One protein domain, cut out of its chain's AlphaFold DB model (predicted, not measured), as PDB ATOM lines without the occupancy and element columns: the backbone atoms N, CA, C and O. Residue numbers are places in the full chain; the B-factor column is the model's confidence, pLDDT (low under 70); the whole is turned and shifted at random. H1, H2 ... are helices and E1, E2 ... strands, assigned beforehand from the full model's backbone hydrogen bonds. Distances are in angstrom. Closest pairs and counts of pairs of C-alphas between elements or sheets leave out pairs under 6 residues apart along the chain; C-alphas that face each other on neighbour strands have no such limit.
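AT A GLANCE: This is residues 34 to 238 of the 251 residues of an uncharacterized protein of Deinococcus sp. Arct2-2 (UniProt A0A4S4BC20). A long seven-stranded sheet, E5 to E11, is folded back on itself at E8 into two leaves that only partly face each other, and a smaller four-stranded sheet, E1 to E4, packs face to face with part of it as a sandwich. The single helix, H1, lies over the small sheet on the side away from the large one. The printed part has 205 residues, with H1 first and then eleven strands, E1 to E11, in chain order; the class is mostly strand, and both sheets are antiparallel. The whole is compact, with a radius of gyration of the C-alphas of 18.3 A and spans of 54 by 45 by 26 A.

IN THESE COORDINATES: In the large sheet, E5 is residues 124 to 130, E6 137 to 148 (33.6 A), E7 151 to 162 (33.8 A), E8 165 to 179 (33.7 A), E9 187 to 195, E10 202 to 211 (29.9 A) and E11 229 to 237. The small sheet has E1 at residues 66 to 73, E2 at 81 to 87, E3 at 104 to 110 and E4 at 113 to 122. H1, residues 44 to 55, measures 16.4 A and begins at C-alpha 44, (-3.798, 29.931, -11.676). E11 ends at C-alpha 237, (-26.369, 16.175, -42.173).

HOW THE PARTS SIT: The large sheet is twisted and runs E5 to E11 in chain order as a meander, each strand the antiparallel neighbour of the one before. It is a folded sheet, with E5, E6 and E7 facing E9, E10 and E11, and E8 as the hinge; E8 bends by 71 degrees at residue 169. N 158 and O 170 of E7 and E8 are 2.8 A apart, and N 189 and O 177 of E9 and E8 are also 2.8 A apart, both within hydrogen-bond range. The twisted small sheet is a second meander, with N 84 of E2 and O 107 of E3 at 2.8 A; E4 bends by 78 degrees at residue 119. Between the sheets, the closest C-alphas of E1 and E5 are those of Gly 71 and Val 127, 6.3 A apart. H1 is on the small sheet at a height of 7.0 A, only just over E3, with 3 of its C-alphas falling on it, and across the strands at 76 degrees to E3 on the local plane. Every O i to N i+4 pair of H1 is within hydrogen-bond range.

THE WHOLE: The farthest C-alphas, those of Asp 78 and Gly 183, are 56.1 A apart. The printed part has no cut. The links E2 to E3 and E10 to E11 are long. The mean pLDDT of the printed part is 81.1; residues under 70 include 90 to 102 and 214 to 222.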
ATOM      1  N   SER A  34     -28.537  15.588 -20.363       68.88
ATOM      2  CA  SER A  34     -28.841  15.248 -18.967       68.88
ATOM      3  C   SER A  34     -27.702  15.583 -18.001       68.88
ATOM      4  O   SER A  34     -27.921  15.640 -16.790       68.88
ATOM      5  N   LEU A  35     -26.499  15.827 -18.526       69.44
ATOM      6  CA  LEU A  35     -25.306  16.090 -17.741       69.44
ATOM      7  C   LEU A  35     -24.805  17.504 -18.015       69.44
ATOM      8  O   LEU A  35     -24.367  17.824 -19.118       69.44
ATOM      9  N   GLU A  36     -24.813  18.333 -16.979       68.00
ATOM     10  CA  GLU A  36     -23.988  19.536 -16.971       68.00
ATOM     11  C   GLU A  36     -22.592  19.148 -16.485       68.00
ATOM     12  O   GLU A  36     -22.457  18.661 -15.352       68.00
ATOM     13  N   PRO A  37     -21.554  19.297 -17.324       68.19
ATOM     14  CA  PRO A  37     -20.200  19.029 -16.885       68.19
ATOM     15  C   PRO A  37     -19.809  20.049 -15.806       68.19
ATOM     16  O   PRO A  37     -20.162  21.227 -15.910       68.19
ATOM     17  N   PRO A  38     -19.072  19.633 -14.765       75.69
ATOM     18  CA  PRO A  38     -18.544  20.586 -13.803       75.69
ATOM     19  C   PRO A  38     -17.588  21.564 -14.509       75.69
ATOM     20  O   PRO A  38     -16.923  21.170 -15.477       75.69
ATOM     21  N   PRO A  39     -17.462  22.811 -14.011       83.38
ATOM     22  CA  PRO A  39     -16.473  23.749 -14.518       83.38
ATOM     23  C   PRO A  39     -15.081  23.105 -14.560       83.38
ATOM     24  O   PRO A  39     -14.693  22.412 -13.610       83.38
ATOM     25  N   PRO A  40     -14.311  23.305 -15.640       88.06
ATOM     26  CA  PRO A  40     -13.001  22.696 -15.768       88.06
ATOM     27  C   PRO A  40     -12.037  23.244 -14.713       88.06
ATOM     28  O   PRO A  40     -12.081  24.419 -14.342       88.06
ATOM     29  N   SER A  41     -11.091  22.406 -14.290       87.94
ATOM     30  CA  SER A  41      -9.917  22.901 -13.574       87.94
ATOM     31  C   SER A  41      -9.066  23.743 -14.525       87.94
ATOM     32  O   SER A  41      -8.723  23.303 -15.625       87.94
ATOM     33  N   VAL A  42      -8.733  24.960 -14.100       89.69
ATOM     34  CA  VAL A  42      -7.879  25.892 -14.837       89.69
ATOM     35  C   VAL A  42      -6.749  26.318 -13.918       89.69
ATOM     36  O   VAL A  42      -6.979  26.678 -12.761       89.69
ATOM     37  N   SER A  43      -5.517  26.264 -14.422       90.81
ATOM     38  CA  SER A  43      -4.349  26.630 -13.621       90.81
ATOM     39  C   SER A  43      -4.393  28.119 -13.226       90.81
ATOM     40  O   SER A  43      -4.890  28.940 -14.006       90.81
ATOM     41  N   PRO A  44      -3.851  28.520 -12.059       91.00
ATOM     42  CA  PRO A  44      -3.798  29.931 -11.676       91.00
ATOM     43  C   PRO A  44      -3.148  30.849 -12.732       91.00
ATOM     44  O   PRO A  44      -3.711  31.916 -12.988       91.00
ATOM     45  N   PRO A  45      -2.043  30.458 -13.407       91.25
ATOM     46  CA  PRO A  45      -1.463  31.257 -14.490       91.25
ATOM     47  C   PRO A  45      -2.399  31.421 -15.691       91.25
ATOM     48  O   PRO A  45      -2.515  32.510 -16.243       91.25
ATOM     49  N   GLU A  46      -3.100  30.357 -16.084       91.50
ATOM     50  CA  GLU A  46      -4.049  30.401 -17.199       91.50
ATOM     51  C   GLU A  46      -5.258  31.284 -16.873       91.50
ATOM     52  O   GLU A  46      -5.646  32.125 -17.684       91.50
ATOM     53  N   ARG A  47      -5.804  31.172 -15.655       92.00
ATOM     54  CA  ARG A  47      -6.868  32.066 -15.179       92.00
ATOM     55  C   ARG A  47      -6.402  33.520 -15.177       92.00
ATOM     56  O   ARG A  47      -7.153  34.394 -15.602       92.00
ATOM     57  N   ARG A  48      -5.172  33.786 -14.725       92.69
ATOM     58  CA  ARG A  48      -4.599  35.135 -14.716       92.69
ATOM     59  C   ARG A  48      -4.470  35.705 -16.127       92.69
ATOM     60  O   ARG A  48      -4.893  36.833 -16.340       92.69
ATOM     61  N   ALA A  49      -3.988  34.917 -17.085       92.56
ATOM     62  CA  ALA A  49      -3.885  35.345 -18.478       92.56
ATOM     63  C   ALA A  49      -5.250  35.727 -19.076       92.56
ATOM     64  O   ALA A  49      -5.354  36.723 -19.788       92.56
ATOM     65  N   LEU A  50      -6.317  34.983 -18.756       94.44
ATOM     66  CA  LEU A  50      -7.675  35.342 -19.177       94.44
ATOM     67  C   LEU A  50      -8.145  36.652 -18.529       94.44
ATOM     68  O   LEU A  50      -8.686  37.505 -19.223       94.44
ATOM     69  N   ILE A  51      -7.892  36.853 -17.235       94.31
ATOM     70  CA  ILE A  51      -8.198  38.114 -16.538       94.31
ATOM     71  C   ILE A  51      -7.458  39.293 -17.184       94.31
ATOM     72  O   ILE A  51      -8.069  40.320 -17.477       94.31
ATOM     73  N   ASP A  52      -6.165  39.141 -17.463       93.38
ATOM     74  CA  ASP A  52      -5.362  40.188 -18.099       93.38
ATOM     75  C   ASP A  52      -5.886  40.514 -19.511       93.38
ATOM     76  O   ASP A  52      -5.908  41.679 -19.906       93.38
ATOM     77  N   LEU A  53      -6.404  39.522 -20.249       92.94
ATOM     78  CA  LEU A  53      -7.063  39.727 -21.546       92.94
ATOM     79  C   LEU A  53      -8.377  40.518 -21.455       92.94
ATOM     80  O   LEU A  53      -8.720  41.210 -22.418       92.94
ATOM     81  N   TYR A  54      -9.119  40.400 -20.350       92.56
ATOM     82  CA  TYR A  54     -10.316  41.208 -20.088       92.56
ATOM     83  C   TYR A  54      -9.931  42.648 -19.752       92.56
ATOM     84  O   TYR A  54     -10.435  43.583 -20.375       92.56
ATOM     85  N   LEU A  55      -8.972  42.827 -18.840       93.25
ATOM     86  CA  LEU A  55      -8.480  44.147 -18.442       93.25
ATOM     87  C   LEU A  55      -7.865  44.909 -19.624       93.25
ATOM     88  O   LEU A  55      -8.155  46.087 -19.813       93.25
ATOM     89  N   ALA A  56      -7.084  44.236 -20.475       91.44
ATOM     90  CA  ALA A  56      -6.499  44.832 -21.680       91.44
ATOM     91  C   ALA A  56      -7.552  45.288 -22.709       91.44
ATOM     92  O   ALA A  56      -7.264  46.133 -23.552       91.44
ATOM     93  N   ARG A  57      -8.774  44.745 -22.642       88.69
ATOM     94  CA  ARG A  57      -9.929  45.178 -23.446       88.69
ATOM     95  C   ARG A  57     -10.749  46.285 -22.780       88.69
ATOM     96  O   ARG A  57     -11.777  46.673 -23.327       88.69
ATOM     97  N   GLY A  58     -10.331  46.771 -21.612       89.62
ATOM     98  CA  GLY A  58     -11.085  47.745 -20.823       89.62
ATOM     99  C   GLY A  58     -12.346  47.164 -20.180       89.62
ATOM    100  O   GLY A  58     -13.234  47.925 -19.805       89.62
ATOM    101  N   LEU A  59     -12.453  45.836 -20.069       88.44
ATOM    102  CA  LEU A  59     -13.576  45.181 -19.405       88.44
ATOM    103  C   LEU A  59     -13.324  45.114 -17.898       88.44
ATOM    104  O   LEU A  59     -12.218  44.798 -17.451       88.44
ATOM    105  N   THR A  60     -14.372  45.349 -17.114       89.06
ATOM    106  CA  THR A  60     -14.356  45.079 -15.674       89.06
ATOM    107  C   THR A  60     -14.180  43.583 -15.439       89.06
ATOM    108  O   THR A  60     -14.779  42.776 -16.147       89.06
ATOM    109  N   VAL A  61     -13.384  43.206 -14.437       90.56
ATOM    110  CA  VAL A  61     -13.256  41.817 -13.981       90.56
ATOM    111  C   VAL A  61     -13.827  41.705 -12.580       90.56
ATOM    112  O   VAL A  61     -13.383  42.413 -11.676       90.56
ATOM    113  N   CYS A  62     -14.795  40.814 -12.400       87.69
ATOM    114  CA  CYS A  62     -15.498  40.672 -11.133       87.69
ATOM    115  C   CYS A  62     -14.949  39.508 -10.291       87.69
ATOM    116  O   CYS A  62     -14.281  38.613 -10.823       87.69
ATOM    117  N   PRO A  63     -15.173  39.513  -8.960       86.31
ATOM    118  CA  PRO A  63     -14.623  38.491  -8.065       86.31
ATOM    119  C   PRO A  63     -15.035  37.057  -8.431       86.31
ATOM    120  O   PRO A  63     -14.283  36.113  -8.192       86.31
ATOM    121  N   ASP A  64     -16.204  36.911  -9.052       83.75
ATOM    122  CA  ASP A  64     -16.833  35.673  -9.508       83.75
ATOM    123  C   ASP A  64     -16.333  35.178 -10.879       83.75
ATOM    124  O   ASP A  64     -16.891  34.228 -11.427       83.75
ATOM    125  N   PHE A  65     -15.265  35.773 -11.428       89.38
ATOM    126  CA  PHE A  65     -14.666  35.351 -12.697       89.38
ATOM    127  C   PHE A  65     -14.390  33.837 -12.718       89.38
ATOM    128  O   PHE A  65     -13.533  33.330 -11.975       89.38
ATOM    129  N   GLN A  66     -15.070  33.119 -13.610       89.94
ATOM    130  CA  GLN A  66     -15.026  31.661 -13.695       89.94
ATOM    131  C   GLN A  66     -14.931  31.196 -15.149       89.94
ATOM    132  O   GLN A  66     -15.654  31.665 -16.019       89.94
ATOM    133  N   VAL A  67     -14.079  30.202 -15.404       92.75
ATOM    134  CA  VAL A  67     -14.091  29.469 -16.674       92.75
ATOM    135  C   VAL A  67     -15.151  28.377 -16.575       92.75
ATOM    136  O   VAL A  67     -15.042  27.491 -15.731       92.75
ATOM    137  N   LEU A  68     -16.176  28.461 -17.417       89.81
ATOM    138  CA  LEU A  68     -17.278  27.501 -17.491       89.81
ATOM    139  C   LEU A  68     -16.937  26.322 -18.405       89.81
ATOM    140  O   LEU A  68     -17.302  25.189 -18.118       89.81
ATOM    141  N   PHE A  69     -16.187  26.579 -19.477       92.88
ATOM    142  CA  PHE A  69     -15.757  25.554 -20.420       92.88
ATOM    143  C   PHE A  69     -14.355  25.850 -20.951       92.88
ATOM    144  O   PHE A  69     -13.982  27.006 -21.160       92.88
ATOM    145  N   ARG A  70     -13.595  24.781 -21.206       94.56
ATOM    146  CA  ARG A  70     -12.268  24.807 -21.819       94.56
ATOM    147  C   ARG A  70     -12.130  23.607 -22.748       94.56
ATOM    148  O   ARG A  70     -12.149  22.469 -22.284       94.56
ATOM    149  N   GLY A  71     -11.930  23.846 -24.039       92.38
ATOM    150  CA  GLY A  71     -11.787  22.777 -25.029       92.38
ATOM    151  C   GLY A  71     -10.837  23.144 -26.157       92.38
ATOM    152  O   GLY A  71     -10.745  24.303 -26.547       92.38
ATOM    153  N   SER A  72     -10.127  22.155 -26.696       92.19
ATOM    154  CA  SER A  72      -9.223  22.353 -27.832       92.19
ATOM    155  C   SER A  72      -9.884  21.946 -29.148       92.19
ATOM    156  O   SER A  72     -10.604  20.950 -29.207       92.19
ATOM    157  N   GLY A  73      -9.605  22.688 -30.215       91.00
ATOM    158  CA  GLY A  73     -10.090  22.385 -31.558       91.00
ATOM    159  C   GLY A  73      -9.501  23.313 -32.615       91.00
ATOM    160  O   GLY A  73      -8.862  24.312 -32.298       91.00
ATOM    161  N   ARG A  74      -9.717  22.989 -33.886       91.12
ATOM    162  CA  ARG A  74      -9.391  23.847 -35.028       91.12
ATOM    163  C   ARG A  74     -10.627  24.644 -35.407       91.12
ATOM    164  O   ARG A  74     -11.499  24.126 -36.092       91.12
ATOM    165  N   PHE A  75     -10.726  25.886 -34.959       89.44
ATOM    166  CA  PHE A  75     -11.832  26.774 -35.331       89.44
ATOM    167  C   PHE A  75     -11.466  27.647 -36.534       89.44
ATOM    168  O   PHE A  75     -12.343  28.032 -37.299       89.44
ATOM    169  N   THR A  76     -10.170  27.895 -36.751       82.75
ATOM    170  CA  THR A  76      -9.627  28.474 -37.990       82.75
ATOM    171  C   THR A  76      -8.669  27.497 -38.684       82.75
ATOM    172  O   THR A  76      -8.238  26.500 -38.097       82.75
ATOM    173  N   ALA A  77      -8.347  27.753 -39.957       71.00
ATOM    174  CA  ALA A  77      -7.600  26.829 -40.816       71.00
ATOM    175  C   ALA A  77      -6.171  26.505 -40.327       71.00
ATOM    176  O   ALA A  77      -5.625  25.465 -40.703       71.00
ATOM    177  N   ASP A  78      -5.594  27.318 -39.441       67.94
ATOM    178  CA  ASP A  78      -4.134  27.411 -39.332       67.94
ATOM    179  C   ASP A  78      -3.512  26.563 -38.213       67.94
ATOM    180  O   ASP A  78      -2.383  26.108 -38.367       67.94
ATOM    181  N   GLN A  79      -4.214  26.312 -37.098       81.38
ATOM    182  CA  GLN A  79      -3.769  25.359 -36.065       81.38
ATOM    183  C   GLN A  79      -4.865  25.023 -35.041       81.38
ATOM    184  O   GLN A  79      -5.947  25.607 -35.060       81.38
ATOM    185  N   ASN A  80      -4.540  24.129 -34.100       90.25
ATOM    186  CA  ASN A  80      -5.327  23.940 -32.886       90.25
ATOM    187  C   ASN A  80      -5.329  25.206 -32.018       90.25
ATOM    188  O   ASN A  80      -4.300  25.842 -31.796       90.25
ATOM    189  N   GLN A  81      -6.501  25.528 -31.502       93.44
ATOM    190  CA  GLN A  81      -6.807  26.662 -30.647       93.44
ATOM    191  C   GLN A  81      -7.537  26.167 -29.406       93.44
ATOM    192  O   GLN A  81      -8.073  25.054 -29.385       93.44
ATOM    193  N   THR A  82      -7.595  27.013 -28.385       94.94
ATOM    194  CA  THR A  82      -8.391  26.746 -27.190       94.94
ATOM    195  C   THR A  82      -9.615  27.644 -27.189       94.94
ATOM    196  O   THR A  82      -9.496  28.864 -27.288       94.94
ATOM    197  N   PHE A  83     -10.784  27.026 -27.085       95.50
ATOM    198  CA  PHE A  83     -12.051  27.688 -26.834       95.50
ATOM    199  C   PHE A  83     -12.278  27.768 -25.326       95.50
ATOM    200  O   PHE A  83     -12.187  26.752 -24.628       95.50
ATOM    201  N   TYR A  84     -12.624  28.958 -24.852       95.94
ATOM    202  CA  TYR A  84     -13.068  29.207 -23.489       95.94
ATOM    203  C   TYR A  84     -14.484  29.770 -23.502       95.94
ATOM    204  O   TYR A  84     -14.801  30.634 -24.320       95.94
ATOM    205  N   LEU A  85     -15.298  29.305 -22.559       94.31
ATOM    206  CA  LEU A  85     -16.508  29.998 -22.130       94.31
ATOM    207  C   LEU A  85     -16.246  30.550 -20.732       94.31
ATOM    208  O   LEU A  85     -15.863  29.786 -19.842       94.31
ATOM    209  N   VAL A  86     -16.409  31.852 -20.539       92.94
ATOM    210  CA  VAL A  86     -16.053  32.541 -19.294       92.94
ATOM    211  C   VAL A  86     -17.254  33.303 -18.756       92.94
ATOM    212  O   VAL A  86     -17.870  34.085 -19.468       92.94
ATOM    213  N   SER A  87     -17.567  33.101 -17.482       89.56
ATOM    214  CA  SER A  87     -18.495  33.944 -16.732       89.56
ATOM    215  C   SER A  87     -17.715  35.082 -16.083       89.56
ATOM    216  O   SER A  87     -16.749  34.825 -15.359       89.56
ATOM    217  N   ASN A  88     -18.125  36.327 -16.326       86.94
ATOM    218  CA  ASN A  88     -17.509  37.514 -15.741       86.94
ATOM    219  C   ASN A  88     -18.547  38.621 -15.509       86.94
ATOM    220  O   ASN A  88     -19.322  38.929 -16.407       86.94
ATOM    221  N   CYS A  89     -18.499  39.258 -14.337       74.62
ATOM    222  CA  CYS A  89     -19.330  40.410 -13.979       74.62
ATOM    223  C   CYS A  89     -20.829  40.192 -14.132       74.62
ATOM    224  O   CYS A  89     -21.528  40.888 -14.865       74.62
ATOM    225  N   TYR A  90     -21.304  39.223 -13.366       64.00
ATOM    226  CA  TYR A  90     -22.709  38.936 -13.192       64.00
ATOM    227  C   TYR A  90     -23.532  40.160 -12.744       64.00
ATOM    228  O   TYR A  90     -23.115  40.948 -11.894       64.00
ATOM    229  N   THR A  91     -24.746  40.269 -13.286       45.84
ATOM    230  CA  THR A  91     -25.815  41.110 -12.739       45.84
ATOM    231  C   THR A  91     -27.021  40.221 -12.451       45.84
ATOM    232  O   THR A  91     -27.481  39.530 -13.360       45.84
ATOM    233  N   ASP A  92     -27.567  40.291 -11.231       39.72
ATOM    234  CA  ASP A  92     -28.754  39.553 -10.739       39.72
ATOM    235  C   ASP A  92     -30.061  39.764 -11.537       39.72
ATOM    236  O   ASP A  92     -31.125  39.269 -11.174       39.72
ATOM    237  N   THR A  93     -30.024  40.507 -12.639       35.78
ATOM    238  CA  THR A  93     -31.184  40.931 -13.431       35.78
ATOM    239  C   THR A  93     -31.391  40.104 -14.694       35.78
ATOM    240  O   THR A  93     -31.858  40.600 -15.720       35.78
ATOM    241  N   ALA A  94     -31.093  38.811 -14.644       40.38
ATOM    242  CA  ALA A  94     -31.604  37.906 -15.652       40.38
ATOM    243  C   ALA A  94     -33.058  37.558 -15.283       40.38
ATOM    244  O   ALA A  94     -33.318  36.909 -14.280       40.38
ATOM    245  N   SER A  95     -34.009  38.042 -16.085       34.16
ATOM    246  CA  SER A  95     -35.469  38.104 -15.859       34.16
ATOM    247  C   SER A  95     -36.211  36.798 -15.529       34.16
ATOM    248  O   SER A  95     -37.440  36.787 -15.499       34.16
ATOM    249  N   ASN A  96     -35.513  35.687 -15.308       41.31
ATOM    250  CA  ASN A  96     -36.115  34.391 -15.070       41.31
ATOM    251  C   ASN A  96     -35.472  33.797 -13.813       41.31
ATOM    252  O   ASN A  96     -34.255  33.666 -13.761       41.31
ATOM    253  N   LEU A  97     -36.291  33.427 -12.826       39.47
ATOM    254  CA  LEU A  97     -35.967  33.070 -11.429       39.47
ATOM    255  C   LEU A  97     -34.890  31.976 -11.187       39.47
ATOM    256  O   LEU A  97     -34.636  31.632 -10.039       39.47
ATOM    257  N   TYR A  98     -34.248  31.444 -12.234       41.66
ATOM    258  CA  TYR A  98     -33.110  30.515 -12.169       41.66
ATOM    259  C   TYR A  98     -31.862  30.958 -12.949       41.66
ATOM    260  O   TYR A  98     -30.838  30.279 -12.890       41.66
ATOM    261  N   ARG A  99     -31.887  32.090 -13.662       50.66
ATOM    262  CA  ARG A  99     -30.672  32.642 -14.265       50.66
ATOM    263  C   ARG A  99     -29.836  33.330 -13.184       50.66
ATOM    264  O   ARG A  99     -29.780  34.547 -13.107       50.66
ATOM    265  N   GLN A 100     -29.148  32.530 -12.371       46.19
ATOM    266  CA  GLN A 100     -28.079  33.013 -11.485       46.19
ATOM    267  C   GLN A 100     -26.787  33.341 -12.253       46.19
ATOM    268  O   GLN A 100     -25.773  33.686 -11.655       46.19
ATOM    269  N   ARG A 101     -26.779  33.152 -13.580       55.31
ATOM    270  CA  ARG A 101     -25.647  33.413 -14.471       55.31
ATOM    271  C   ARG A 101     -26.171  33.993 -15.780       55.31
ATOM    272  O   ARG A 101     -27.184  33.528 -16.303       55.31
ATOM    273  N   LEU A 102     -25.500  35.029 -16.280       62.53
ATOM    274  CA  LEU A 102     -25.655  35.463 -17.667       62.53
ATOM    275  C   LEU A 102     -24.929  34.466 -18.577       62.53
ATOM    276  O   LEU A 102     -24.000  33.791 -18.131       62.53
ATOM    277  N   ALA A 103     -25.322  34.434 -19.851       77.44
ATOM    278  CA  ALA A 103     -24.576  33.710 -20.869       77.44
ATOM    279  C   ALA A 103     -23.098  34.127 -20.809       77.44
ATOM    280  O   ALA A 103     -22.780  35.317 -20.827       77.44
ATOM    281  N   GLY A 104     -22.205  33.146 -20.718       86.94
ATOM    282  CA  GLY A 104     -20.771  33.369 -20.660       86.94
ATOM    283  C   GLY A 104     -20.225  33.920 -21.971       86.94
ATOM    284  O   GLY A 104     -20.790  33.723 -23.049       86.94
ATOM    285  N   ASP A 105     -19.087  34.590 -21.890       91.88
ATOM    286  CA  ASP A 105     -18.372  35.128 -23.034       91.88
ATOM    287  C   ASP A 105     -17.551  34.026 -23.708       91.88
ATOM    288  O   ASP A 105     -16.907  33.208 -23.046       91.88
ATOM    289  N   ALA A 106     -17.527  34.021 -25.038       93.56
ATOM    290  CA  ALA A 106     -16.704  33.106 -25.814       93.56
ATOM    291  C   ALA A 106     -15.368  33.745 -26.186       93.56
ATOM    292  O   ALA A 106     -15.328  34.832 -26.768       93.56
ATOM    293  N   LEU A 107     -14.280  33.016 -25.938       94.62
ATOM    294  CA  LEU A 107     -12.934  33.369 -26.374       94.62
ATOM    295  C   LEU A 107     -12.318  32.212 -27.155       94.62
ATOM    296  O   LEU A 107     -12.392  31.061 -26.731       94.62
ATOM    297  N   ILE A 108     -11.647  32.520 -28.263       94.44
ATOM    298  CA  ILE A 108     -10.753  31.567 -28.933       94.44
ATOM    299  C   ILE A 108      -9.344  32.124 -28.842       94.44
ATOM    300  O   ILE A 108      -9.087  33.243 -29.294       94.44
ATOM    301  N   LEU A 109      -8.430  31.339 -28.274       93.19
ATOM    302  CA  LEU A 109      -7.019  31.684 -28.172       93.19
ATOM    303  C   LEU A 109      -6.170  30.785 -29.079       93.19
ATOM    304  O   LEU A 109      -6.302  29.559 -29.084       93.19
ATOM    305  N   LYS A 110      -5.256  31.410 -29.819       90.19
ATOM    306  CA  LYS A 110      -4.117  30.776 -30.489       90.19
ATOM    307  C   LYS A 110      -2.910  30.925 -29.562       90.19
ATOM    308  O   LYS A 110      -2.277  31.980 -29.529       90.19
ATOM    309  N   GLY A 111      -2.618  29.895 -28.770       85.81
ATOM    310  CA  GLY A 111      -1.678  30.038 -27.655       85.81
ATOM    311  C   GLY A 111      -2.215  31.065 -26.654       85.81
ATOM    312  O   GLY A 111      -3.277  30.852 -26.081       85.81
ATOM    313  N   GLN A 112      -1.516  32.189 -26.489       83.75
ATOM    314  CA  GLN A 112      -1.953  33.311 -25.644       83.75
ATOM    315  C   GLN A 112      -2.609  34.454 -26.440       83.75
ATOM    316  O   GLN A 112      -3.113  35.410 -25.855       83.75
ATOM    317  N   THR A 113      -2.620  34.374 -27.772       88.12
ATOM    318  CA  THR A 113      -3.161  35.434 -28.628       88.12
ATOM    319  C   THR A 113      -4.660  35.228 -28.851       88.12
ATOM    320  O   THR A 113      -5.051  34.184 -29.382       88.12
ATOM    321  N   PRO A 114      -5.524  36.195 -28.503       89.69
ATOM    322  CA  PRO A 114      -6.951  36.086 -28.769       89.69
ATOM    323  C   PRO A 114      -7.245  36.278 -30.260       89.69
ATOM    324  O   PRO A 114      -6.841  37.274 -30.850       89.69
ATOM    325  N   VAL A 115      -7.982  35.341 -30.854       90.69
ATOM    326  CA  VAL A 115      -8.448  35.420 -32.253       90.69
ATOM    327  C   VAL A 115      -9.956  35.651 -32.357       90.69
ATOM    328  O   VAL A 115     -10.452  36.012 -33.418       90.69
ATOM    329  N   TYR A 116     -10.686  35.468 -31.257       92.44
ATOM    330  CA  TYR A 116     -12.111  35.756 -31.166       92.44
ATOM    331  C   TYR A 116     -12.492  36.133 -29.737       92.44
ATOM    332  O   TYR A 116     -11.962  35.561 -28.781       92.44
ATOM    333  N   PHE A 117     -13.424  37.075 -29.618       91.81
ATOM    334  CA  PHE A 117     -14.091  37.441 -28.376       91.81
ATOM    335  C   PHE A 117     -15.545  37.807 -28.690       91.81
ATOM    336  O   PHE A 117     -15.787  38.627 -29.577       91.81
ATOM    337  N   LYS A 118     -16.503  37.236 -27.960       90.12
ATOM    338  CA  LYS A 118     -17.908  37.663 -27.990       90.12
ATOM    339  C   LYS A 118     -18.510  37.560 -26.600       90.12
ATOM    340  O   LYS A 118     -18.543  36.469 -26.038       90.12
ATOM    341  N   ALA A 119     -19.025  38.679 -26.105       87.06
ATOM    342  CA  ALA A 119     -19.755  38.704 -24.849       87.06
ATOM    343  C   ALA A 119     -21.144  38.063 -24.988       87.06
ATOM    344  O   ALA A 119     -21.741  38.130 -26.069       87.06
ATOM    345  N   GLY A 120     -21.656  37.455 -23.913       85.12
ATOM    346  CA  GLY A 120     -23.017  36.898 -23.883       85.12
ATOM    347  C   GLY A 120     -23.250  35.809 -24.934       85.12
ATOM    348  O   GLY A 120     -24.214  35.868 -25.697       85.12
ATOM    349  N   PHE A 121     -22.322  34.858 -25.049       89.50
ATOM    350  CA  PHE A 121     -22.329  33.840 -26.095       89.50
ATOM    351  C   PHE A 121     -23.283  32.679 -25.802       89.50
ATOM    352  O   PHE A 121     -24.152  32.400 -26.626       89.50
ATOM    353  N   ALA A 122     -23.098  31.984 -24.679       88.56
ATOM    354  CA  ALA A 122     -23.867  30.791 -24.319       88.56
ATOM    355  C   ALA A 122     -23.758  30.496 -22.817       88.56
ATOM    356  O   ALA A 122     -22.791  30.901 -22.181       88.56
ATOM    357  N   ASP A 123     -24.704  29.749 -22.257       83.62
ATOM    358  CA  ASP A 123     -24.625  29.262 -20.874       83.62
ATOM    359  C   ASP A 123     -23.729  28.021 -20.756       83.62
ATOM    360  O   ASP A 123     -23.065  27.819 -19.743       83.62
ATOM    361  N   ASP A 124     -23.673  27.209 -21.814       85.81
ATOM    362  CA  ASP A 124     -22.793  26.047 -21.903       85.81
ATOM    363  C   ASP A 124     -22.365  25.795 -23.356       85.81
ATOM    364  O   ASP A 124     -23.077  26.135 -24.310       85.81
ATOM    365  N   VAL A 125     -21.190  25.196 -23.531       89.75
ATOM    366  CA  VAL A 125     -20.611  24.879 -24.834       89.75
ATOM    367  C   VAL A 125     -19.996  23.484 -24.829       89.75
ATOM    368  O   VAL A 125     -19.352  23.071 -23.874       89.75
ATOM    369  N   ALA A 126     -20.113  22.774 -25.948       89.94
ATOM    370  CA  ALA A 126     -19.274  21.619 -26.245       89.94
ATOM    371  C   ALA A 126     -18.550  21.809 -27.581       89.94
ATOM    372  O   ALA A 126     -19.153  22.217 -28.573       89.94
ATOM    373  N   VAL A 127     -17.261  21.472 -27.630       90.94
ATOM    374  CA  VAL A 127     -16.521  21.407 -28.897       90.94
ATOM    375  C   VAL A 127     -16.835  20.077 -29.556       90.94
ATOM    376  O   VAL A 127     -16.513  19.008 -29.035       90.94
ATOM    377  N   LEU A 128     -17.482  20.145 -30.712       88.50
ATOM    378  CA  LEU A 128     -17.806  18.964 -31.487       88.50
ATOM    379  C   LEU A 128     -16.549  18.471 -32.214       88.50
ATOM    380  O   LEU A 128     -15.585  19.224 -32.377       88.50
ATOM    381  N   PRO A 129     -16.528  17.206 -32.667       82.88
ATOM    382  CA  PRO A 129     -15.452  16.693 -33.510       82.88
ATOM    383  C   PRO A 129     -15.233  17.589 -34.740       82.88
ATOM    384  O   PRO A 129     -16.066  18.433 -35.062       82.88
ATOM    385  N   ALA A 130     -14.122  17.425 -35.455       77.88
ATOM    386  CA  ALA A 130     -14.022  18.041 -36.773       77.88
ATOM    387  C   ALA A 130     -15.047  17.355 -37.691       77.88
ATOM    388  O   ALA A 130     -14.901  16.176 -38.011       77.88
ATOM    389  N   LEU A 131     -16.112  18.079 -38.033       68.94
ATOM    390  CA  LEU A 131     -17.217  17.591 -38.859       68.94
ATOM    391  C   LEU A 131     -17.042  18.176 -40.258       68.94
ATOM    392  O   LEU A 131     -16.803  19.380 -40.380       68.94
ATOM    393  N   GLY A 132     -17.186  17.381 -41.318       62.62
ATOM    394  CA  GLY A 132     -16.920  17.878 -42.674       62.62
ATOM    395  C   GLY A 132     -15.485  17.685 -43.166       62.62
ATOM    396  O   GLY A 132     -14.539  17.514 -42.398       62.62
ATOM    397  N   GLY A 133     -15.300  17.811 -44.484       57.94
ATOM    398  CA  GLY A 133     -13.980  17.815 -45.130       57.94
ATOM    399  C   GLY A 133     -13.096  19.025 -44.784       57.94
ATOM    400  O   GLY A 133     -11.897  18.986 -45.047       57.94
ATOM    401  N   SER A 134     -13.648  20.074 -44.155       65.19
ATOM    402  CA  SER A 134     -12.908  21.286 -43.758       65.19
ATOM    403  C   SER A 134     -11.913  21.055 -42.616       65.19
ATOM    404  O   SER A 134     -11.046  21.895 -42.386       65.19
ATOM    405  N   ARG A 135     -12.027  19.932 -41.890       74.00
ATOM    406  CA  ARG A 135     -11.241  19.624 -40.681       74.00
ATOM    407  C   ARG A 135     -11.377  20.672 -39.560       74.00
ATOM    408  O   ARG A 135     -10.546  20.678 -38.653       74.00
ATOM    409  N   LEU A 136     -12.399  21.534 -39.617       84.38
ATOM    410  CA  LEU A 136     -12.700  22.525 -38.583       84.38
ATOM    411  C   LEU A 136     -13.746  21.985 -37.602       84.38
ATOM    412  O   LEU A 136     -14.723  21.343 -37.993       84.38
ATOM    413  N   ASN A 137     -13.551  22.278 -36.322       89.50
ATOM    414  CA  ASN A 137     -14.475  21.946 -35.251       89.50
ATOM    415  C   ASN A 137     -15.663  22.917 -35.249       89.50
ATOM    416  O   ASN A 137     -15.500  24.136 -35.334       89.50
ATOM    417  N   ALA A 138     -16.864  22.358 -35.132       89.44
ATOM    418  CA  ALA A 138     -18.054  23.110 -34.751       89.44
ATOM    419  C   ALA A 138     -18.175  23.146 -33.220       89.44
ATOM    420  O   ALA A 138     -17.521  22.376 -32.512       89.44
ATOM    421  N   VAL A 139     -19.031  24.020 -32.708       92.12
ATOM    422  CA  VAL A 139     -19.402  24.065 -31.293       92.12
ATOM    423  C   VAL A 139     -20.900  23.852 -31.156       92.12
ATOM    424  O   VAL A 139     -21.668  24.315 -31.992       92.12
ATOM    425  N   LEU A 140     -21.316  23.150 -30.111       91.88
ATOM    426  CA  LEU A 140     -22.692  23.150 -29.642       91.88
ATOM    427  C   LEU A 140     -22.803  24.232 -28.572       91.88
ATOM    428  O   LEU A 140     -22.195  24.078 -27.519       91.88
ATOM    429  N   ALA A 141     -23.539  25.301 -28.844       90.81
ATOM    430  CA  ALA A 141     -23.829  26.374 -27.899       90.81
ATOM    431  C   ALA A 141     -25.227  26.171 -27.308       90.81
ATOM    432  O   ALA A 141     -26.156  25.859 -28.049       90.81
ATOM    433  N   LYS A 142     -25.379  26.334 -25.992       87.56
ATOM    434  CA  LYS A 142     -26.649  26.153 -25.276       87.56
ATOM    435  C   LYS A 142     -27.031  27.410 -24.516       87.56
ATOM    436  O   LYS A 142     -26.181  28.023 -23.878       87.56
ATOM    437  N   ILE A 143     -28.313  27.755 -24.552       83.38
ATOM    438  CA  ILE A 143     -28.885  28.876 -23.806       83.38
ATOM    439  C   ILE A 143     -30.103  28.385 -23.030       83.38
ATOM    440  O   ILE A 143     -31.069  27.905 -23.623       83.38
ATOM    441  N   TRP A 144     -30.076  28.547 -21.715       79.50
ATOM    442  CA  TRP A 144     -31.167  28.246 -20.804       79.50
ATOM    443  C   TRP A 144     -32.254  29.326 -20.844       79.50
ATOM    444  O   TRP A 144     -32.012  30.542 -20.890       79.50
ATOM    445  N   GLN A 145     -33.497  28.865 -20.820       74.81
ATOM    446  CA  GLN A 145     -34.720  29.652 -20.868       74.81
ATOM    447  C   GLN A 145     -35.709  29.148 -19.803       74.81
ATOM    448  O   GLN A 145     -35.715  27.974 -19.427       74.81
ATOM    449  N   GLY A 146     -36.543  30.064 -19.307       67.88
ATOM    450  CA  GLY A 146     -37.509  29.798 -18.238       67.88
ATOM    451  C   GLY A 146     -37.010  30.117 -16.813       67.88
ATOM    452  O   GLY A 146     -35.855  30.516 -16.645       67.88
ATOM    453  N   PRO A 147     -37.890  30.005 -15.791       62.50
ATOM    454  CA  PRO A 147     -39.246  29.479 -15.909       62.50
ATOM    455  C   PRO A 147     -40.184  30.436 -16.634       62.50
ATOM    456  O   PRO A 147     -40.296  31.608 -16.282       62.50
ATOM    457  N   THR A 148     -40.925  29.913 -17.602       62.25
ATOM    458  CA  THR A 148     -42.097  30.588 -18.163       62.25
ATOM    459  C   THR A 148     -43.258  29.611 -18.070       62.25
ATOM    460  O   THR A 148     -43.197  28.540 -18.656       62.25
ATOM    461  N   GLN A 149     -44.284  29.933 -17.274       61.53
ATOM    462  CA  GLN A 149     -45.478  29.084 -17.085       61.53
ATOM    463  C   GLN A 149     -45.178  27.626 -16.664       61.53
ATOM    464  O   GLN A 149     -45.851  26.700 -17.101       61.53
ATOM    465  N   GLY A 150     -44.159  27.405 -15.824       63.44
ATOM    466  CA  GLY A 150     -43.770  26.053 -15.392       63.44
ATOM    467  C   GLY A 150     -42.956  25.265 -16.430       63.44
ATOM    468  O   GLY A 150     -42.735  24.064 -16.256       63.44
ATOM    469  N   TYR A 151     -42.501  25.929 -17.495       69.50
ATOM    470  CA  TYR A 151     -41.608  25.372 -18.504       69.50
ATOM    471  C   TYR A 151     -40.170  25.856 -18.288       69.50
ATOM    472  O   TYR A 151     -39.927  27.061 -18.170       69.50
ATOM    473  N   PHE A 152     -39.225  24.916 -18.263       75.88
ATOM    474  CA  PHE A 152     -37.781  25.165 -18.233       75.88
ATOM    475  C   PHE A 152     -37.118  24.413 -19.376       75.88
ATOM    476  O   PHE A 152     -37.387  23.230 -19.568       75.88
ATOM    477  N   TRP A 153     -36.251  25.059 -20.147       79.88
ATOM    478  CA  TRP A 153     -35.614  24.403 -21.286       79.88
ATOM    479  C   TRP A 153     -34.291  25.058 -21.653       79.88
ATOM    480  O   TRP A 153     -34.027  26.194 -21.270       79.88
ATOM    481  N   ASN A 154     -33.460  24.363 -22.426       81.75
ATOM    482  CA  ASN A 154     -32.336  24.988 -23.109       81.75
ATOM    483  C   ASN A 154     -32.510  24.894 -24.619       81.75
ATOM    484  O   ASN A 154     -32.865  23.847 -25.140       81.75
ATOM    485  N   ASN A 155     -32.238  25.978 -25.329       81.81
ATOM    486  CA  ASN A 155     -32.102  25.941 -26.777       81.81
ATOM    487  C   ASN A 155     -30.642  25.683 -27.126       81.81
ATOM    488  O   ASN A 155     -29.757  26.314 -26.543       81.81
ATOM    489  N   ALA A 156     -30.396  24.767 -28.062       87.25
ATOM    490  CA  ALA A 156     -29.047  24.451 -28.500       87.25
ATOM    491  C   ALA A 156     -28.859  24.646 -30.001       87.25
ATOM    492  O   ALA A 156     -29.690  24.252 -30.819       87.25
ATOM    493  N   GLU A 157     -27.706  25.191 -30.362       89.19
ATOM    494  CA  GLU A 157     -27.313  25.443 -31.739       89.19
ATOM    495  C   GLU A 157     -25.946  24.833 -32.020       89.19
ATOM    496  O   GLU A 157     -24.997  24.996 -31.253       89.19
ATOM    497  N   ILE A 158     -25.824  24.152 -33.156       89.50
ATOM    498  CA  ILE A 158     -24.527  23.779 -33.709       89.50
ATOM    499  C   ILE A 158     -24.042  24.959 -34.538       89.50
ATOM    500  O   ILE A 158     -24.667  25.309 -35.537       89.50
ATOM    501  N   MET A 159     -22.921  25.553 -34.150       89.56
ATOM    502  CA  MET A 159     -22.339  26.725 -34.794       89.56
ATOM    503  C   MET A 159     -20.934  26.428 -35.317       89.56
ATOM    504  O   MET A 159     -20.179  25.647 -34.733       89.56
ATOM    505  N   ARG A 160     -20.536  27.094 -36.400       87.94
ATOM    506  CA  ARG A 160     -19.172  27.055 -36.937       87.94
ATOM    507  C   ARG A 160     -18.598  28.456 -37.023       87.94
ATOM    508  O   ARG A 160     -19.312  29.405 -37.329       87.94
ATOM    509  N   PHE A 161     -17.302  28.567 -36.757       87.94
ATOM    510  CA  PHE A 161     -16.572  29.812 -36.923       87.94
ATOM    511  C   PHE A 161     -16.238  30.027 -38.406       87.94
ATOM    512  O   PHE A 161     -15.540  29.213 -39.009       87.94
ATOM    513  N   VAL A 162     -16.786  31.086 -39.002       83.56
ATOM    514  CA  VAL A 162     -16.637  31.454 -40.417       83.56
ATOM    515  C   VAL A 162     -16.456  32.970 -40.494       83.56
ATOM    516  O   VAL A 162     -17.214  33.718 -39.872       83.56
ATOM    517  N   ASP A 163     -15.429  33.418 -41.215       83.94
ATOM    518  CA  ASP A 163     -15.141  34.836 -41.474       83.94
ATOM    519  C   ASP A 163     -15.170  35.721 -40.215       83.94
ATOM    520  O   ASP A 163     -15.791  36.781 -40.170       83.94
ATOM    521  N   GLY A 164     -14.523  35.254 -39.141       86.62
ATOM    522  CA  GLY A 164     -14.384  36.012 -37.894       86.62
ATOM    523  C   GLY A 164     -15.580  35.933 -36.936       86.62
ATOM    524  O   GLY A 164     -15.545  36.560 -35.879       86.62
ATOM    525  N   SER A 165     -16.626  35.163 -37.252       89.06
ATOM    526  CA  SER A 165     -17.818  35.042 -36.400       89.06
ATOM    527  C   SER A 165     -18.381  33.621 -36.349       89.06
ATOM    528  O   SER A 165     -18.173  32.821 -37.255       89.06
ATOM    529  N   PHE A 166     -19.121  33.288 -35.289       88.50
ATOM    530  CA  PHE A 166     -19.897  32.046 -35.263       88.50
ATOM    531  C   PHE A 166     -21.195  32.195 -36.058       88.50
ATOM    532  O   PHE A 166     -21.967  33.128 -35.834       88.50
ATOM    533  N   LYS A 167     -21.438  31.244 -36.960       86.50
ATOM    534  CA  LYS A 167     -22.671  31.094 -37.736       86.50
ATOM    535  C   LYS A 167     -23.352  29.786 -37.365       86.50
ATOM    536  O   LYS A 167     -22.689  28.752 -37.266       86.50
ATOM    537  N   THR A 168     -24.663  29.835 -37.171       85.94
ATOM    538  CA  THR A 168     -25.480  28.651 -36.901       85.94
ATOM    539  C   THR A 168     -25.507  27.758 -38.140       85.94
ATOM    540  O   THR A 168     -25.848  28.205 -39.230       85.94
ATOM    541  N   LEU A 169     -25.103  26.500 -37.972       82.31
ATOM    542  CA  LEU A 169     -25.237  25.440 -38.971       82.31
ATOM    543  C   LEU A 169     -26.570  24.718 -38.816       82.31
ATOM    544  O   LEU A 169     -27.227  24.427 -39.802       82.31
ATOM    545  N   VAL A 170     -26.951  24.401 -37.578       84.50
ATOM    546  CA  VAL A 170     -28.199  23.698 -37.268       84.50
ATOM    547  C   VAL A 170     -28.742  24.236 -35.956       84.50
ATOM    548  O   VAL A 170     -28.023  24.262 -34.956       84.50
ATOM    549  N   ASN A 171     -30.015  24.616 -35.949       85.88
ATOM    550  CA  ASN A 171     -30.748  24.838 -34.713       85.88
ATOM    551  C   ASN A 171     -31.343  23.500 -34.260       85.88
ATOM    552  O   ASN A 171     -32.090  22.858 -35.000       85.88
ATOM    553  N   LEU A 172     -30.969  23.045 -33.069       82.81
ATOM    554  CA  LEU A 172     -31.528  21.825 -32.503       82.81
ATOM    555  C   LEU A 172     -32.828  22.116 -31.751       82.81
ATOM    556  O   LEU A 172     -33.582  21.187 -31.503       82.81
ATOM    557  N   GLY A 173     -33.137  23.365 -31.408       81.56
ATOM    558  CA  GLY A 173     -34.237  23.688 -30.507       81.56
ATOM    559  C   GLY A 173     -33.970  23.138 -29.100       81.56
ATOM    560  O   GLY A 173     -32.803  23.058 -28.691       81.56
ATOM    561  N   PRO A 174     -35.017  22.734 -28.356       83.12
ATOM    562  CA  PRO A 174     -34.859  22.256 -26.994       83.12
ATOM    563  C   PRO A 174     -34.038  20.962 -26.918       83.12
ATOM    564  O   PRO A 174     -34.486  19.917 -27.394       83.12
ATOM    565  N   THR A 175     -32.847  20.991 -26.309       85.62
ATOM    566  CA  THR A 175     -32.083  19.751 -26.021       85.62
ATOM    567  C   THR A 175     -32.343  19.204 -24.625       85.62
ATOM    568  O   THR A 175     -32.184  18.012 -24.380       85.62
ATOM    569  N   TYR A 176     -32.814  20.068 -23.742       85.69
ATOM    570  CA  TYR A 176     -33.357  19.788 -22.430       85.69
ATOM    571  C   TYR A 176     -34.677  20.538 -22.351       85.69
ATOM    572  O   TYR A 176     -34.714  21.729 -22.659       85.69
ATOM    573  N   ALA A 177     -35.742  19.877 -21.912       84.50
ATOM    574  CA  ALA A 177     -36.997  20.549 -21.628       84.50
ATOM    575  C   ALA A 177     -37.738  19.863 -20.481       84.50
ATOM    576  O   ALA A 177     -37.883  18.646 -20.493       84.50
ATOM    577  N   ASP A 178     -38.230  20.635 -19.521       79.50
ATOM    578  CA  ASP A 178     -39.057  20.207 -18.403       79.50
ATOM    579  C   ASP A 178     -40.390  20.943 -18.496       79.50
ATOM    580  O   ASP A 178     -40.472  22.149 -18.266       79.50
ATOM    581  N   LYS A 179     -41.439  20.209 -18.868       75.88
ATOM    582  CA  LYS A 179     -42.810  20.701 -19.016       75.88
ATOM    583  C   LYS A 179     -43.612  20.323 -17.784       75.88
ATOM    584  O   LYS A 179     -43.889  19.142 -17.590       75.88
ATOM    585  N   SER A 180     -44.032  21.316 -17.007       70.88
ATOM    586  CA  SER A 180     -45.114  21.156 -16.035       70.88
ATOM    587  C   SER A 180     -46.353  21.896 -16.540       70.88
ATOM    588  O   SER A 180     -46.299  23.075 -16.879       70.88
ATOM    589  N   THR A 181     -47.472  21.187 -16.672       65.38
ATOM    590  CA  THR A 181     -48.752  21.773 -17.095       65.38
ATOM    591  C   THR A 181     -49.823  21.349 -16.098       65.38
ATOM    592  O   THR A 181     -49.962  20.146 -15.865       65.38
ATOM    593  N   PRO A 182     -50.597  22.284 -15.513       61.47
ATOM    594  CA  PRO A 182     -51.656  21.938 -14.569       61.47
ATOM    595  C   PRO A 182     -52.615  20.884 -15.142       61.47
ATOM    596  O   PRO A 182     -53.081  21.005 -16.274       61.47
ATOM    597  N   GLY A 183     -52.897  19.835 -14.364       60.78
ATOM    598  CA  GLY A 183     -53.803  18.750 -14.762       60.78
ATOM    599  C   GLY A 183     -53.220  17.723 -15.743       60.78
ATOM    600  O   GLY A 183     -53.947  16.830 -16.177       60.78
ATOM    601  N   ARG A 184     -51.930  17.812 -16.095       68.44
ATOM    602  CA  ARG A 184     -51.209  16.791 -16.871       68.44
ATOM    603  C   ARG A 184     -50.003  16.283 -16.091       68.44
ATOM    604  O   ARG A 184     -49.447  16.994 -15.262       68.44
ATOM    605  N   LEU A 185     -49.590  15.052 -16.391       71.31
ATOM    606  CA  LEU A 185     -48.321  14.528 -15.896       71.31
ATOM    607  C   LEU A 185     -47.186  15.372 -16.475       71.31
ATOM    608  O   LEU A 185     -47.075  15.503 -17.697       71.31
ATOM    609  N   SER A 186     -46.361  15.940 -15.601       79.50
ATOM    610  CA  SER A 186     -45.186  16.691 -16.018       79.50
ATOM    611  C   SER A 186     -44.188  15.762 -16.715       79.50
ATOM    612  O   SER A 186     -44.055  14.588 -16.364       79.50
ATOM    613  N   THR A 187     -43.480  16.272 -17.719       83.50
ATOM    614  CA  THR A 187     -42.538  15.484 -18.530       83.50
ATOM    615  C   THR A 187     -41.203  16.191 -18.682       83.50
ATOM    616  O   THR A 187     -41.155  17.419 -18.751       83.50
ATOM    617  N   SER A 188     -40.138  15.412 -18.811       85.69
ATOM    618  CA  SER A 188     -38.793  15.875 -19.124       85.69
ATOM    619  C   SER A 188     -38.284  15.208 -20.394       85.69
ATOM    620  O   SER A 188     -38.365  13.986 -20.527       85.69
ATOM    621  N   SER A 189     -37.729  15.986 -21.319       87.88
ATOM    622  CA  SER A 189     -37.049  15.491 -22.514       87.88
ATOM    623  C   SER A 189     -35.566  15.848 -22.501       87.88
ATOM    624  O   SER A 189     -35.167  16.929 -22.056       87.88
ATOM    625  N   ARG A 190     -34.735  14.927 -22.987       89.19
ATOM    626  CA  ARG A 190     -33.281  15.082 -23.098       89.19
ATOM    627  C   ARG A 190     -32.815  14.596 -24.454       89.19
ATOM    628  O   ARG A 190     -33.281  13.562 -24.934       89.19
ATOM    629  N   ARG A 191     -31.862  15.307 -25.045       90.94
ATOM    630  CA  ARG A 191     -31.221  14.911 -26.294       90.94
ATOM    631  C   ARG A 191     -29.772  14.516 -26.077       90.94
ATOM    632  O   ARG A 191     -29.041  15.152 -25.323       90.94
ATOM    633  N   THR A 192     -29.356  13.474 -26.784       91.38
ATOM    634  CA  THR A 192     -27.955  13.059 -26.877       91.38
ATOM    635  C   THR A 192     -27.490  13.182 -28.318       91.38
ATOM    636  O   THR A 192     -28.254  12.921 -29.252       91.38
ATOM    637  N   LEU A 193     -26.237  13.588 -28.504       91.38
ATOM    638  CA  LEU A 193     -25.590  13.644 -29.808       91.38
ATOM    639  C   LEU A 193     -24.488  12.599 -29.872       91.38
ATOM    640  O   LEU A 193     -23.643  12.503 -28.981       91.38
ATOM    641  N   TRP A 194     -24.478  11.864 -30.974       92.06
ATOM    642  CA  TRP A 194     -23.539  10.792 -31.251       92.06
ATOM    643  C   TRP A 194     -22.843  11.043 -32.581       92.06
ATOM    644  O   TRP A 194     -23.469  11.443 -33.565       92.06
ATOM    645  N   PHE A 195     -21.544  10.778 -32.611       88.56
ATOM    646  CA  PHE A 195     -20.708  10.933 -33.791       88.56
ATOM    647  C   PHE A 195     -20.167   9.589 -34.258       88.56
ATOM    648  O   PHE A 195     -19.591   8.841 -33.470       88.56
ATOM    649  N   ASP A 196     -20.301   9.323 -35.552       86.25
ATOM    650  CA  ASP A 196     -19.727   8.161 -36.219       86.25
ATOM    651  C   ASP A 196     -18.549   8.610 -37.091       86.25
ATOM    652  O   ASP A 196     -18.716   9.350 -38.061       86.25
ATOM    653  N   THR A 197     -17.342   8.152 -36.753       81.12
ATOM    654  CA  THR A 197     -16.122   8.499 -37.502       81.12
ATOM    655  C   THR A 197     -16.148   8.021 -38.955       81.12
ATOM    656  O   THR A 197     -15.509   8.645 -39.799       81.12
ATOM    657  N   ALA A 198     -16.912   6.967 -39.269       82.81
ATOM    658  CA  ALA A 198     -17.090   6.485 -40.635       82.81
ATOM    659  C   ALA A 198     -18.002   7.405 -41.465       82.81
ATOM    660  O   ALA A 198     -18.003   7.333 -42.695       82.81
ATOM    661  N   LYS A 199     -18.771   8.286 -40.813       84.81
ATOM    662  CA  LYS A 199     -19.679   9.253 -41.445       84.81
ATOM    663  C   LYS A 199     -19.435  10.652 -40.868       84.81
ATOM    664  O   LYS A 199     -20.303  11.193 -40.186       84.81
ATOM    665  N   PRO A 200     -18.288  11.287 -41.176       78.19
ATOM    666  CA  PRO A 200     -17.817  12.500 -40.497       78.19
ATOM    667  C   PRO A 200     -18.696  13.748 -40.698       78.19
ATOM    668  O   PRO A 200     -18.463  14.778 -40.069       78.19
ATOM    669  N   ASN A 201     -19.699  13.672 -41.571       79.50
ATOM    670  CA  ASN A 201     -20.649  14.751 -41.847       79.50
ATOM    671  C   ASN A 201     -21.979  14.576 -41.108       79.50
ATOM    672  O   ASN A 201     -22.814  15.476 -41.150       79.50
ATOM    673  N   LEU A 202     -22.183  13.419 -40.471       84.81
ATOM    674  CA  LEU A 202     -23.437  13.062 -39.833       84.81
ATOM    675  C   LEU A 202     -23.295  13.062 -38.315       84.81
ATOM    676  O   LEU A 202     -22.365  12.480 -37.754       84.81
ATOM    677  N   LEU A 203     -24.278  13.656 -37.647       88.62
ATOM    678  CA  LEU A 203     -24.514  13.459 -36.223       88.62
ATOM    679  C   LEU A 203     -25.821  12.711 -36.033       88.62
ATOM    680  O   LEU A 203     -26.822  13.034 -36.666       88.62
ATOM    681  N   ARG A 204     -25.840  11.730 -35.138       91.62
ATOM    682  CA  ARG A 204     -27.088  11.111 -34.702       91.62
ATOM    683  C   ARG A 204     -27.575  11.815 -33.447       91.62
ATOM    684  O   ARG A 204     -26.870  11.839 -32.444       91.62
ATOM    685  N   MET A 205     -28.783  12.353 -33.513       91.69
ATOM    686  CA  MET A 205     -29.483  12.935 -32.381       91.69
ATOM    687  C   MET A 205     -30.573  11.975 -31.918       91.69
ATOM    688  O   MET A 205     -31.430  11.577 -32.708       91.69
ATOM    689  N   LEU A 206     -30.538  11.613 -30.641       92.56
ATOM    690  CA  LEU A 206     -31.584  10.829 -29.992       92.56
ATOM    691  C   LEU A 206     -32.283  11.706 -28.965       92.56
ATOM    692  O   LEU A 206     -31.598  12.404 -28.221       92.56
ATOM    693  N   GLU A 207     -33.610  11.654 -28.899       91.62
ATOM    694  CA  GLU A 207     -34.384  12.258 -27.811       91.62
ATOM    695  C   GLU A 207     -35.009  11.166 -26.955       91.62
ATOM    696  O   GLU A 207     -35.537  10.179 -27.473       91.62
ATOM    697  N   PHE A 208     -34.962  11.379 -25.647       90.88
ATOM    698  CA  PHE A 208     -35.602  10.549 -24.648       90.88
ATOM    699  C   PHE A 208     -36.568  11.402 -23.835       90.88
ATOM    700  O   PHE A 208     -36.190  12.465 -23.341       90.88
ATOM    701  N   THR A 209     -37.801  10.933 -23.679       89.62
ATOM    702  CA  THR A 209     -38.827  11.574 -22.853       89.62
ATOM    703  C   THR A 209     -39.157  10.682 -21.667       89.62
ATOM    704  O   THR A 209     -39.399   9.487 -21.827       89.62
ATOM    705  N   SER A 210     -39.203  11.271 -20.478       87.31
ATOM    706  CA  SER A 210     -39.629  10.626 -19.239       87.31
ATOM    707  C   SER A 210     -40.738  11.451 -18.588       87.31
ATOM    708  O   SER A 210     -40.710  12.681 -18.687       87.31
ATOM    709  N   PRO A 211     -41.688  10.832 -17.873       84.12
ATOM    710  CA  PRO A 211     -42.406  11.531 -16.813       84.12
ATOM    711  C   PRO A 211     -41.403  12.184 -15.854       84.12
ATOM    712  O   PRO A 211     -40.326  11.621 -15.619       84.12
ATOM    713  N   GLN A 212     -41.739  13.359 -15.333       76.62
ATOM    714  CA  GLN A 212     -40.967  13.948 -14.246       76.62
ATOM    715  C   GLN A 212     -41.080  13.052 -13.020       76.62
ATOM    716  O   GLN A 212     -42.107  12.405 -12.798       76.62
ATOM    717  N   CYS A 213     -40.001  12.974 -12.259       70.19
ATOM    718  CA  CYS A 213     -40.002  12.200 -11.039       70.19
ATOM    719  C   CYS A 213     -40.530  13.071  -9.888       70.19
ATOM    720  O   CYS A 213     -40.023  14.156  -9.612       70.19
ATOM    721  N   ASP A 214     -41.598  12.596  -9.243       63.31
ATOM    722  CA  ASP A 214     -42.317  13.350  -8.208       63.31
ATOM    723  C   ASP A 214     -41.519  13.446  -6.890       63.31
ATOM    724  O   ASP A 214     -41.727  14.366  -6.107       63.31
ATOM    725  N   ASN A 215     -40.579  12.517  -6.661       60.19
ATOM    726  CA  ASN A 215     -39.749  12.410  -5.453       60.19
ATOM    727  C   ASN A 215     -38.263  12.232  -5.812       60.19
ATOM    728  O   ASN A 215     -37.640  11.223  -5.465       60.19
ATOM    729  N   CYS A 216     -37.695  13.172  -6.566       60.31
ATOM    730  CA  CYS A 216     -36.300  13.060  -6.983       60.31
ATOM    731  C   CYS A 216     -35.344  13.337  -5.817       60.31
ATOM    732  O   CYS A 216     -35.573  14.281  -5.061       60.31
ATOM    733  N   PRO A 217     -34.235  12.578  -5.700       52.66
ATOM    734  CA  PRO A 217     -33.172  12.887  -4.741       52.66
ATOM    735  C   PRO A 217     -32.593  14.293  -4.942       52.66
ATOM    736  O   PRO A 217     -32.074  14.891  -4.004       52.66
ATOM    737  N   ASP A 218     -32.690  14.807  -6.170       54.59
ATOM    738  CA  ASP A 218     -32.280  16.143  -6.570       54.59
ATOM    739  C   ASP A 218     -33.446  16.850  -7.279       54.59
ATOM    740  O   ASP A 218     -33.769  16.565  -8.436       54.59
ATOM    741  N   ALA A 219     -34.089  17.781  -6.572       49.31
ATOM    742  CA  ALA A 219     -35.212  18.568  -7.082       49.31
ATOM    743  C   ALA A 219     -34.826  19.501  -8.248       49.31
ATOM    744  O   ALA A 219     -35.708  20.041  -8.913       49.31
ATOM    745  N   THR A 220     -33.530  19.691  -8.520       54.41
ATOM    746  CA  THR A 220     -33.059  20.509  -9.647       54.41
ATOM    747  C   THR A 220     -33.050  19.749 -10.974       54.41
ATOM    748  O   THR A 220     -32.877  20.362 -12.026       54.41
ATOM    749  N   ARG A 221     -33.257  18.420 -10.960       61.50
ATOM    750  CA  ARG A 221     -33.197  17.562 -12.156       61.50
ATOM    751  C   ARG A 221     -34.332  16.530 -12.163       61.50
ATOM    752  O   ARG A 221     -34.106  15.369 -11.833       61.50
ATOM    753  N   PRO A 222     -35.542  16.898 -12.616       68.50
ATOM    754  CA  PRO A 222     -36.726  16.036 -12.538       68.50
ATOM    755  C   PRO A 222     -36.747  14.869 -13.552       68.50
ATOM    756  O   PRO A 222     -37.760  14.187 -13.683       68.50
ATOM    757  N   TYR A 223     -35.659  14.617 -14.289       75.12
ATOM    758  CA  TYR A 223     -35.587  13.558 -15.302       75.12
ATOM    759  C   TYR A 223     -35.277  12.193 -14.680       75.12
ATOM    760  O   TYR A 223     -34.308  12.059 -13.938       75.12
ATOM    761  N   GLU A 224     -36.048  11.167 -15.051       79.25
ATOM    762  CA  GLU A 224     -35.889   9.796 -14.556       79.25
ATOM    763  C   GLU A 224     -35.410   8.850 -15.681       79.25
ATOM    764  O   GLU A 224     -36.227   8.322 -16.443       79.25
ATOM    765  N   PRO A 225     -34.093   8.584 -15.809       79.69
ATOM    766  CA  PRO A 225     -33.551   7.786 -16.913       79.69
ATOM    767  C   PRO A 225     -34.168   6.386 -17.030       79.69
ATOM    768  O   PRO A 225     -34.351   5.886 -18.135       79.69
ATOM    769  N   ALA A 226     -34.531   5.769 -15.901       82.50
ATOM    770  CA  ALA A 226     -35.101   4.422 -15.854       82.50
ATOM    771  C   ALA A 226     -36.479   4.307 -16.533       82.50
ATOM    772  O   ALA A 226     -36.870   3.220 -16.955       82.50
ATOM    773  N   ARG A 227     -37.217   5.416 -16.654       84.44
ATOM    774  CA  ARG A 227     -38.546   5.470 -17.291       84.44
ATOM    775  C   ARG A 227     -38.528   6.177 -18.639       84.44
ATOM    776  O   ARG A 227     -39.577   6.301 -19.279       84.44
ATOM    777  N   ALA A 228     -37.359   6.634 -19.071       87.38
ATOM    778  CA  ALA A 228     -37.216   7.368 -20.304       87.38
ATOM    779  C   ALA A 228     -37.445   6.456 -21.517       87.38
ATOM    780  O   ALA A 228     -36.896   5.358 -21.621       87.38
ATOM    781  N   LYS A 229     -38.258   6.925 -22.461       90.62
ATOM    782  CA  LYS A 229     -38.502   6.263 -23.744       90.62
ATOM    783  C   LYS A 229     -37.916   7.108 -24.857       90.62
ATOM    784  O   LYS A 229     -38.063   8.328 -24.844       90.62
ATOM    785  N   GLN A 230     -37.280   6.465 -25.830       92.81
ATOM    786  CA  GLN A 230     -36.790   7.169 -27.009       92.81
ATOM    787  C   GLN A 230     -37.983   7.692 -27.823       92.81
ATOM    788  O   GLN A 230     -38.795   6.901 -28.303       92.81
ATOM    789  N   SER A 231     -38.082   9.009 -27.979       88.50
ATOM    790  CA  SER A 231     -39.124   9.699 -28.749       88.50
ATOM    791  C   SER A 231     -38.645  10.107 -30.144       88.50
ATOM    792  O   SER A 231     -39.455  10.221 -31.062       88.50
ATOM    793  N   LEU A 232     -37.332  10.285 -30.331       89.25
ATOM    794  CA  LEU A 232     -36.736  10.754 -31.583       89.25
ATOM    795  C   LEU A 232     -35.417  10.030 -31.885       89.25
ATOM    796  O   LEU A 232     -34.613   9.783 -30.988       89.25
ATOM    797  N   ASN A 233     -35.170   9.751 -33.165       91.75
ATOM    798  CA  ASN A 233     -33.875   9.314 -33.682       91.75
ATOM    799  C   ASN A 233     -33.662   9.904 -35.077       91.75
ATOM    800  O   ASN A 233     -34.272   9.461 -36.048       91.75
ATOM    801  N   VAL A 234     -32.806  10.916 -35.162       88.81
ATOM    802  CA  VAL A 234     -32.577  11.698 -36.378       88.81
ATOM    803  C   VAL A 234     -31.097  11.684 -36.731       88.81
ATOM    804  O   VAL A 234     -30.230  11.752 -35.860       88.81
ATOM    805  N   LEU A 235     -30.804  11.620 -38.029       87.94
ATOM    806  CA  LEU A 235     -29.479  11.904 -38.567       87.94
ATOM    807  C   LEU A 235     -29.441  13.343 -39.080       87.94
ATOM    808  O   LEU A 235     -30.217  13.718 -39.954       87.94
ATOM    809  N   LEU A 236     -28.531  14.133 -38.526       85.25
ATOM    810  CA  LEU A 236     -28.253  15.510 -38.904       85.25
ATOM    811  C   LEU A 236     -27.117  15.509 -39.925       85.25
ATOM    812  O   LEU A 236     -25.999  15.122 -39.585       85.25
ATOM    813  N   ASP A 237     -27.395  15.935 -41.156       82.06
ATOM    814  CA  ASP A 237     -26.369  16.175 -42.173       82.06
ATOM    815  C   ASP A 237     -25.900  17.627 -42.095       82.06
ATOM    816  O   ASP A 237     -26.626  18.551 -42.453       82.06
ATOM    817  N   LEU A 238     -24.670  17.828 -41.630       76.50
ATOM    818  CA  LEU A 238     -24.104  19.159 -41.409       76.50
ATOM    819  C   LEU A 238     -23.556  19.815 -42.682       76.50
ATOM    820  O   LEU A 238     -22.950  20.886 -42.610       76.50
TER     821      LEU A 238